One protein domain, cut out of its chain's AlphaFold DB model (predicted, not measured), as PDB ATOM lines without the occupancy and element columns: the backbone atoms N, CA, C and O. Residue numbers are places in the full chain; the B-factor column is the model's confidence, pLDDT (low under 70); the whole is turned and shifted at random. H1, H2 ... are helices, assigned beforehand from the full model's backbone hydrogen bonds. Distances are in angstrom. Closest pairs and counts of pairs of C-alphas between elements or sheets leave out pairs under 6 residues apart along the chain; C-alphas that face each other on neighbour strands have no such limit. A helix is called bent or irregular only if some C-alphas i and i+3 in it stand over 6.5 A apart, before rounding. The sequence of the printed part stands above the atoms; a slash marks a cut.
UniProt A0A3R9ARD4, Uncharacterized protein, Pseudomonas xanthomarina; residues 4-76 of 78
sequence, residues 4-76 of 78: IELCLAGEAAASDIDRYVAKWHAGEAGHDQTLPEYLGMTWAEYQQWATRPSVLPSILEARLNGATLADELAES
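Overview. This is residues 4 to 76 of the 78 residues of an uncharacterized protein of Pseudomonas xanthomarina (UniProt A0A3R9ARD4). The helical hairpin of H4 and H5 forms the middle; H1 packs on H5, H2 reaches toward one end of the long axis, and H6 lies at the other. The 73 printed residues hold H1 to H6 in order, without named strands, class all helix. The whole is compact, radius of gyration of the C-alphas 12.4 A, spanning 41 by 25 by 21 A.

Along the chain. Find C-alpha 53 at (6.343, 64.460, 74.671); irregular H5 runs 17.9 A to residue 64, C-alphas 54 and 57 being 7.1 A apart. H2, residues 14 to 25, 17.4 A, is only just irregular: C-alphas 15 and 18 are 6.6 A apart. Find H1 at residues 4 to 8, H3 at 35 to 39, H4 at 43 to 51, and H6 from 69 to C-alpha 76 at (26.419, 50.734, 70.322).

Arrangement. The hub H5 touches H4, closest C-alphas Leu 56 and Trp 49, 5.7 A. Every O i to N i+4 pair is within hydrogen-bond range in H1, H3 and H4; 6 of 8 in H2 and H5, 3 of 4 in H6.

Size, cuts and confidence. The printed part has no cut; pLDDT is under 70 at residues 31 and 65 to 76.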
ATOM      1  N   ILE A   4       7.903  56.881  88.057       80.25
ATOM      2  CA  ILE A   4       8.667  55.744  87.521       80.25
ATOM      3  C   ILE A   4       8.531  54.497  88.407       80.25
ATOM      4  O   ILE A   4       8.364  53.403  87.879       80.25
ATOM      5  N   GLU A   5       8.537  54.638  89.736       79.88
ATOM      6  CA  GLU A   5       8.358  53.500  90.652       79.88
ATOM      7  C   GLU A   5       6.957  52.887  90.520       79.88
ATOM      8  O   GLU A   5       6.810  51.669  90.514       79.88
ATOM      9  N   LEU A   6       5.928  53.725  90.355       84.00
ATOM     10  CA  LEU A   6       4.555  53.267  90.114       84.00
ATOM     11  C   LEU A   6       4.424  52.589  88.747       84.00
ATOM     12  O   LEU A   6       3.697  51.608  88.607       84.00
ATOM     13  N   CYS A   7       5.156  53.078  87.746       81.75
ATOM     14  CA  CYS A   7       5.216  52.455  86.429       81.75
ATOM     15  C   CYS A   7       5.907  51.081  86.487       81.75
ATOM     16  O   CYS A   7       5.411  50.125  85.896       81.75
ATOM     17  N   LEU A   8       6.995  50.957  87.257       76.44
ATOM     18  CA  LEU A   8       7.688  49.690  87.536       76.44
ATOM     19  C   LEU A   8       6.793  48.687  88.276       76.44
ATOM     20  O   LEU A   8       6.849  47.490  88.008       76.44
ATOM     21  N   ALA A   9       5.944  49.172  89.183       82.25
ATOM     22  CA  ALA A   9       4.983  48.353  89.917       82.25
ATOM     23  C   ALA A   9       3.753  47.938  89.080       82.25
ATOM     24  O   ALA A   9       2.948  47.131  89.541       82.25
ATOM     25  N   GLY A  10       3.588  48.482  87.865       79.62
ATOM     26  CA  GLY A  10       2.386  48.296  87.045       79.62
ATOM     27  C   GLY A  10       1.156  49.051  87.566       79.62
ATOM     28  O   GLY A  10       0.037  48.772  87.143       79.62
ATOM     29  N   GLU A  11       1.353  50.002  88.483       83.44
ATOM     30  CA  GLU A  11       0.302  50.828  89.089       83.44
ATOM     31  C   GLU A  11       0.047  52.137  88.323       83.44
ATOM     32  O   GLU A  11      -0.992  52.770  88.516       83.44
ATOM     33  N   ALA A  12       0.967  52.549  87.446       84.19
ATOM     34  CA  ALA A  12       0.825  53.724  86.587       84.19
ATOM     35  C   ALA A  12       1.252  53.421  85.144       84.19
ATOM     36  O   ALA A  12       2.155  52.625  84.905       84.19
ATOM     37  N   ALA A  13       0.617  54.086  84.177       80.56
ATOM     38  CA  ALA A  13       0.970  54.000  82.761       80.56
ATOM     39  C   ALA A  13       1.483  55.346  82.247       80.56
ATOM     40  O   ALA A  13       1.134  56.393  82.784       80.56
ATOM     41  N   ALA A  14       2.218  55.338  81.132       79.12
ATOM     42  CA  ALA A  14       2.638  56.552  80.425       79.12
ATOM     43  C   ALA A  14       1.486  57.548  80.186       79.12
ATOM     44  O   ALA A  14       1.694  58.754  80.243       79.12
ATOM     45  N   SER A  15       0.261  57.061  79.972       81.81
ATOM     46  CA  SER A  15      -0.934  57.896  79.806       81.81
ATOM     47  C   SER A  15      -1.347  58.664  81.070       81.81
ATOM     48  O   SER A  15      -1.959  59.721  80.950       81.81
ATOM     49  N   ASP A  16      -0.991  58.188  82.267       85.31
ATOM     50  CA  ASP A  16      -1.247  58.897  83.527       85.31
ATOM     51  C   ASP A  16      -0.291  60.076  83.738       85.31
ATOM     52  O   ASP A  16      -0.588  60.947  84.557       85.31
ATOM     53  N   ILE A  17       0.816  60.166  82.986       83.56
ATOM     54  CA  ILE A  17       1.793  61.255  83.134       83.56
ATOM     55  C   ILE A  17       1.118  62.622  83.081       83.56
ATOM     56  O   ILE A  17       1.441  63.492  83.878       83.56
ATOM     57  N   ASP A  18       0.144  62.802  82.186       84.06
ATOM     58  CA  ASP A  18      -0.505  64.087  81.940       84.06
ATOM     59  C   ASP A  18      -1.238  64.557  83.201       84.06
ATOM     60  O   ASP A  18      -1.113  65.702  83.633       84.06
ATOM     61  N   ARG A  19      -1.877  63.613  83.900       86.69
ATOM     62  CA  ARG A  19      -2.524  63.848  85.189       86.69
ATOM     63  C   ARG A  19      -1.518  64.183  86.288       86.69
ATOM     64  O   ARG A  19      -1.799  65.027  87.137       86.69
ATOM     65  N   TYR A  20      -0.366  63.517  86.308       85.88
ATOM     66  CA  TYR A  20       0.690  63.778  87.289       85.88
ATOM     67  C   TYR A  20       1.332  65.151  87.068       85.88
ATOM     68  O   TYR A  20       1.513  65.897  88.029       85.88
ATOM     69  N   VAL A  21       1.603  65.506  85.813       84.69
ATOM     70  CA  VAL A  21       2.131  66.810  85.402       84.69
ATOM     71  C   VAL A  21       1.126  67.910  85.718       84.69
ATOM     72  O   VAL A  21       1.518  68.926  86.278       84.69
ATOM     73  N   ALA A  22      -0.166  67.696  85.451       87.75
ATOM     74  CA  ALA A  22      -1.220  68.645  85.796       87.75
ATOM     75  C   ALA A  22      -1.299  68.898  87.310       87.75
ATOM     76  O   ALA A  22      -1.353  70.051  87.731       87.75
ATOM     77  N   LYS A  23      -1.238  67.845  88.139       88.19
ATOM     78  CA  LYS A  23      -1.200  67.971  89.609       88.19
ATOM     79  C   LYS A  23       0.039  68.714  90.101       88.19
ATOM     80  O   LYS A  23      -0.061  69.527  91.017       88.19
ATOM     81  N   TRP A  24       1.193  68.444  89.495       87.81
ATOM     82  CA  TRP A  24       2.426  69.165  89.799       87.81
ATOM     83  C   TRP A  24       2.309  70.648  89.419       87.81
ATOM     84  O   TRP A  24       2.582  71.521  90.236       87.81
ATOM     85  N   HIS A  25       1.780  70.944  88.229       84.56
ATOM     86  CA  HIS A  25       1.509  72.310  87.770       84.56
ATOM     87  C   HIS A  25       0.487  73.054  88.638       84.56
ATOM     88  O   HIS A  25       0.585  74.270  88.794       84.56
ATOM     89  N   ALA A  26      -0.489  72.340  89.200       87.81
ATOM     90  CA  ALA A  26      -1.469  72.882  90.134       87.81
ATOM     91  C   ALA A  26      -0.893  73.119  91.544       87.81
ATOM     92  O   ALA A  26      -1.570  73.706  92.387       87.81
ATOM     93  N   GLY A  27       0.337  72.666  91.820       83.62
ATOM     94  CA  GLY A  27       0.948  72.710  93.151       83.62
ATOM     95  C   GLY A  27       0.349  71.704  94.141       83.62
ATOM     96  O   GLY A  27       0.636  71.768  95.335       83.62
ATOM     97  N   GLU A  28      -0.477  70.768  93.663       82.94
ATOM     98  CA  GLU A  28      -1.054  69.690  94.476       82.94
ATOM     99  C   GLU A  28      -0.026  68.590  94.781       82.94
ATOM    100  O   GLU A  28      -0.178  67.857  95.758       82.94
ATOM    101  N   ALA A  29       1.018  68.460  93.955       76.44
ATOM    102  CA  ALA A  29       2.054  67.438  94.086       76.44
ATOM    103  C   ALA A  29       3.456  67.973  93.750       76.44
ATOM    104  O   ALA A  29       3.592  68.946  93.016       76.44
ATOM    105  N   GLY A  30       4.502  67.329  94.284       72.38
ATOM    106  CA  GLY A  30       5.902  67.739  94.094       72.38
ATOM    107  C   GLY A  30       6.229  69.117  94.671       72.38
ATOM    108  O   GLY A  30       7.013  69.864  94.090       72.38
ATOM    109  N   HIS A  31       5.631  69.449  95.819       68.44
ATOM    110  CA  HIS A  31       6.043  70.605  96.612       68.44
ATOM    111  C   HIS A  31       7.545  70.486  96.911       68.44
ATOM    112  O   HIS A  31       7.975  69.475  97.464       68.44
ATOM    113  N   ASP A  32       8.320  71.500  96.527       77.81
ATOM    114  CA  ASP A  32       9.788  71.548  96.655       77.81
ATOM    115  C   ASP A  32      10.587  70.595  95.737       77.81
ATOM    116  O   ASP A  32      11.810  70.557  95.812       77.81
ATOM    117  N   GLN A  33       9.934  69.857  94.830       82.25
ATOM    118  CA  GLN A  33      10.607  68.937  93.905       82.25
ATOM    119  C   GLN A  33      10.460  69.383  92.454       82.25
ATOM    120  O   GLN A  33       9.398  69.833  92.014       82.25
ATOM    121  N   THR A  34      11.517  69.192  91.667       85.44
ATOM    122  CA  THR A  34      11.425  69.393  90.220       85.44
ATOM    123  C   THR A  34      10.578  68.292  89.577       85.44
ATOM    124  O   THR A  34      10.528  67.163  90.064       85.44
ATOM    125  N   LEU A  35       9.906  68.595  88.461       85.25
ATOM    126  CA  LEU A  35       9.145  67.596  87.707       85.25
ATOM    127  C   LEU A  35       9.955  66.310  87.402       85.25
ATOM    128  O   LEU A  35       9.399  65.234  87.615       85.25
ATOM    129  N   PRO A  36      11.240  66.361  86.979       82.75
ATOM    130  CA  PRO A  36      12.055  65.152  86.843       82.75
ATOM    131  C   PRO A  36      12.189  64.358  88.146       82.75
ATOM    132  O   PRO A  36      12.040  63.143  88.108       82.75
ATOM    133  N   GLU A  37      12.388  64.995  89.302       84.56
ATOM    134  CA  GLU A  37      12.450  64.291  90.595       84.56
ATOM    135  C   GLU A  37      11.104  63.667  90.986       84.56
ATOM    136  O   GLU A  37      11.045  62.514  91.418       84.56
ATOM    137  N   TYR A  38      10.012  64.407  90.784       86.06
ATOM    138  CA  TYR A  38       8.656  63.927  91.041       86.06
ATOM    139  C   TYR A  38       8.303  62.726  90.151       86.06
ATOM    140  O   TYR A  38       7.715  61.736  90.596       86.06
ATOM    141  N   LEU A  39       8.714  62.785  88.887       83.88
ATOM    142  CA  LEU A  39       8.523  61.700  87.941       83.88
ATOM    143  C   LEU A  39       9.520  60.554  88.161       83.88
ATOM    144  O   LEU A  39       9.193  59.415  87.856       83.88
ATOM    145  N   GLY A  40      10.684  60.809  88.763       81.69
ATOM    146  CA  GLY A  40      11.764  59.831  88.938       81.69
ATOM    147  C   GLY A  40      12.648  59.675  87.695       81.69
ATOM    148  O   GLY A  40      13.220  58.612  87.477       81.69
ATOM    149  N   MET A  41      12.721  60.712  86.859       78.75
ATOM    150  CA  MET A  41      13.535  60.768  85.640       78.75
ATOM    151  C   MET A  41      14.782  61.623  85.868       78.75
ATOM    152  O   MET A  41      14.818  62.503  86.729       78.75
ATOM    153  N   THR A  42      15.805  61.412  85.046       81.62
ATOM    154  CA  THR A  42      16.957  62.316  85.006       81.62
ATOM    155  C   THR A  42      16.636  63.585  84.225       81.62
ATOM    156  O   THR A  42      15.739  63.630  83.381       81.62
ATOM    157  N   TRP A  43      17.432  64.627  84.459       81.75
ATOM    158  CA  TRP A  43      17.333  65.877  83.708       81.75
ATOM    159  C   TRP A  43      17.502  65.685  82.192       81.75
ATOM    160  O   TRP A  43      16.817  66.351  81.421       81.75
ATOM    161  N   ALA A  44      18.350  64.746  81.759       81.00
ATOM    162  CA  ALA A  44      18.550  64.438  80.342       81.00
ATOM    163  C   ALA A  44      17.283  63.854  79.692       81.00
ATOM    164  O   ALA A  44      16.866  64.301  78.624       81.00
ATOM    165  N   GLU A  45      16.632  62.899  80.360       81.00
ATOM    166  CA  GLU A  45      15.361  62.321  79.905       81.00
ATOM    167  C   GLU A  45      14.250  63.367  79.887       81.00
ATOM    168  O   GLU A  45      13.506  63.463  78.912       81.00
ATOM    169  N   TYR A  46      14.181  64.194  80.931       83.75
ATOM    170  CA  TYR A  46      13.229  65.293  80.994       83.75
ATOM    171  C   TYR A  46      13.435  66.291  79.854       83.75
ATOM    172  O   TYR A  46      12.456  66.706  79.252       83.75
ATOM    173  N   GLN A  47      14.670  66.650  79.491       83.19
ATOM    174  CA  GLN A  47      14.910  67.539  78.348       83.19
ATOM    175  C   GLN A  47      14.431  66.929  77.024       83.19
ATOM    176  O   GLN A  47      13.832  67.629  76.199       83.19
ATOM    177  N   GLN A  48      14.660  65.630  76.826       83.62
ATOM    178  CA  GLN A  48      14.200  64.917  75.633       83.62
ATOM    179  C   GLN A  48      12.675  64.853  75.584       83.62
ATOM    180  O   GLN A  48      12.081  65.162  74.552       83.62
ATOM    181  N   TRP A  49      12.042  64.534  76.711       84.81
ATOM    182  CA  TRP A  49      10.594  64.536  76.853       84.81
ATOM    183  C   TRP A  49       9.980  65.932  76.681       84.81
ATOM    184  O   TRP A  49       9.005  66.090  75.953       84.81
ATOM    185  N   ALA A  50      10.584  66.961  77.272       81.31
ATOM    186  CA  ALA A  50      10.145  68.348  77.150       81.31
ATOM    187  C   ALA A  50      10.210  68.835  75.695       81.31
ATOM    188  O   ALA A  50       9.366  69.613  75.258       81.31
ATOM    189  N   THR A  51      11.188  68.349  74.926       84.56
ATOM    190  CA  THR A  51      11.303  68.633  73.488       84.56
ATOM    191  C   THR A  51      10.336  67.778  72.661       84.56
ATOM    192  O   THR A  51       9.814  68.230  71.641       84.56
ATOM    193  N   ARG A  52      10.102  66.528  73.076       81.62
ATOM    194  CA  ARG A  52       9.249  65.551  72.391       81.62
ATOM    195  C   ARG A  52       8.415  64.757  73.402       81.62
ATOM    196  O   ARG A  52       8.846  63.690  73.840       81.62
ATOM    197  N   PRO A  53       7.176  65.175  73.705       77.75
ATOM    198  CA  PRO A  53       6.343  64.460  74.671       77.75
ATOM    199  C   PRO A  53       6.043  63.011  74.252       77.75
ATOM    200  O   PRO A  53       5.809  62.152  75.098       77.75
ATOM    201  N   SER A  54       6.137  62.713  72.952       79.06
ATOM    202  CA  SER A  54       5.977  61.377  72.374       79.06
ATOM    203  C   SER A  54       7.050  60.363  72.790       79.06
ATOM    204  O   SER A  54       6.815  59.173  72.617       79.06
ATOM    205  N   VAL A  55       8.211  60.795  73.312       80.00
ATOM    206  CA  VAL A  55       9.279  59.869  73.752       80.00
ATOM    207  C   VAL A  55       9.103  59.384  75.189       80.00
ATOM    208  O   VAL A  55       9.828  58.499  75.629       80.00
ATOM    209  N   LEU A  56       8.136  59.938  75.924       81.38
ATOM    210  CA  LEU A  56       7.844  59.525  77.292       81.38
ATOM    211  C   LEU A  56       7.620  58.012  77.457       81.38
ATOM    212  O   LEU A  56       8.283  57.436  78.317       81.38
ATOM    213  N   PRO A  57       6.715  57.357  76.692       77.94
ATOM    214  CA  PRO A  57       6.513  55.917  76.822       77.94
ATOM    215  C   PRO A  57       7.814  55.149  76.585       77.94
ATOM    216  O   PRO A  57       8.132  54.279  77.380       77.94
ATOM    217  N   SER A  58       8.629  55.554  75.607       78.44
ATOM    218  CA  SER A  58       9.925  54.920  75.338       78.44
ATOM    219  C   SER A  58      10.918  55.070  76.497       78.44
ATOM    220  O   SER A  58      11.632  54.127  76.818       78.44
ATOM    221  N   ILE A  59      10.951  56.233  77.158       79.25
ATOM    222  CA  ILE A  59      11.786  56.462  78.350       79.25
ATOM    223  C   ILE A  59      11.316  55.577  79.512       79.25
ATOM    224  O   ILE A  59      12.132  54.972  80.206       79.25
ATOM    225  N   LEU A  60      10.002  55.489  79.721       77.69
ATOM    226  CA  LEU A  60       9.413  54.650  80.765       77.69
ATOM    227  C   LEU A  60       9.660  53.165  80.501       77.69
ATOM    228  O   LEU A  60      10.007  52.452  81.432       77.69
ATOM    229  N   GLU A  61       9.527  52.711  79.255       75.38
ATOM    230  CA  GLU A  61       9.818  51.334  78.844       75.38
ATOM    231  C   GLU A  61      11.297  50.983  79.042       75.38
ATOM    232  O   GLU A  61      11.592  49.932  79.608       75.38
ATOM    233  N   ALA A  62      12.226  51.872  78.671       75.25
ATOM    234  CA  ALA A  62      13.656  51.673  78.924       75.25
ATOM    235  C   ALA A  62      13.929  51.500  80.429       75.25
ATOM    236  O   ALA A  62      14.531  50.514  80.860       75.25
ATOM    237  N   ARG A  63      13.369  52.397  81.251       74.50
ATOM    238  CA  ARG A  63      13.475  52.343  82.715       74.50
ATOM    239  C   ARG A  63      12.817  51.105  83.321       74.50
ATOM    240  O   ARG A  63      13.379  50.534  84.253       74.50
ATOM    241  N   LEU A  64      11.667  50.680  82.792       70.56
ATOM    242  CA  LEU A  64      10.950  49.464  83.190       70.56
ATOM    243  C   LEU A  64      11.796  48.214  82.937       70.56
ATOM    244  O   LEU A  64      11.816  47.305  83.761       70.56
ATOM    245  N   ASN A  65      12.523  48.192  81.820       66.94
ATOM    246  CA  ASN A  65      13.382  47.080  81.431       66.94
ATOM    247  C   ASN A  65      14.742  47.077  82.160       66.94
ATOM    248  O   ASN A  65      15.571  46.206  81.919       66.94
ATOM    249  N   GLY A  66      14.987  48.052  83.046       62.94
ATOM    250  CA  GLY A  66      16.265  48.222  83.743       62.94
ATOM    251  C   GLY A  66      17.385  48.796  82.868       62.94
ATOM    252  O   GLY A  66      18.503  48.940  83.356       62.94
ATOM    253  N   ALA A  67      17.088  49.167  81.620       58.62
ATOM    254  CA  ALA A  67      18.025  49.808  80.712       58.62
ATOM    255  C   ALA A  67      17.994  51.322  80.945       58.62
ATOM    256  O   ALA A  67      16.981  52.008  80.775       58.62
ATOM    257  N   THR A  68      19.122  51.886  81.354       56.62
ATOM    258  CA  THR A  68      19.278  53.339  81.294       56.62
ATOM    259  C   THR A  68      19.427  53.706  79.819       56.62
ATOM    260  O   THR A  68      20.158  53.025  79.114       56.62
ATOM    261  N   LEU A  69      18.835  54.803  79.336       54.84
ATOM    262  CA  LEU A  69      19.125  55.312  77.978       54.84
ATOM    263  C   LEU A  69      20.650  55.453  77.724       54.84
ATOM    264  O   LEU A  69      21.109  55.396  76.590       54.84
ATOM    265  N   ALA A  70      21.431  55.630  78.795       54.06
ATOM    266  CA  ALA A  70      22.892  55.653  78.786       54.06
ATOM    267  C   ALA A  70      23.565  54.283  78.552       54.06
ATOM    268  O   ALA A  70      24.691  54.262  78.074       54.06
ATOM    269  N   ASP A  71      22.897  53.176  78.881       51.56
ATOM    270  CA  ASP A  71      23.381  51.801  78.695       51.56
ATOM    271  C   ASP A  71      23.282  51.411  77.208       51.56
ATOM    272  O   ASP A  71      24.283  51.067  76.587       51.56
ATOM    273  N   GLU A  72      22.129  51.670  76.575       49.56
ATOM    274  CA  GLU A  72      21.907  51.387  75.142       49.56
ATOM    275  C   GLU A  72      22.801  52.233  74.207       49.56
ATOM    276  O   GLU A  72      23.151  51.822  73.098       49.56
ATOM    277  N   LEU A  73      23.196  53.433  74.654       53.34
ATOM    278  CA  LEU A  73      24.147  54.290  73.936       53.34
ATOM    279  C   LEU A  73      25.606  53.837  74.110       53.34
ATOM    280  O   LEU A  73      26.422  54.154  73.247       53.34
ATOM    281  N   ALA A  74      25.939  53.119  75.188       54.00
ATOM    282  CA  ALA A  74      27.281  52.586  75.431       54.00
ATOM    283  C   ALA A  74      27.516  51.249  74.702       54.00
ATOM    284  O   ALA A  74      28.615  51.016  74.211       54.00
ATOM    285  N   GLU A  75      26.482  50.413  74.561       49.62
ATOM    286  CA  GLU A  75      26.558  49.128  73.839       49.62
ATOM    287  C   GLU A  75      26.631  49.279  72.307       49.62
ATOM    288  O   GLU A  75      26.976  48.339  71.595       49.62
ATOM    289  N   SER A  76      26.336  50.465  71.767       48.91
ATOM    290  CA  SER A  76      26.419  50.734  70.322       48.91
ATOM    291  C   SER A  76      27.846  51.028  69.818       48.91
ATOM    292  O   SER A  76      28.014  51.313  68.632       48.91
TER     293      SER A  76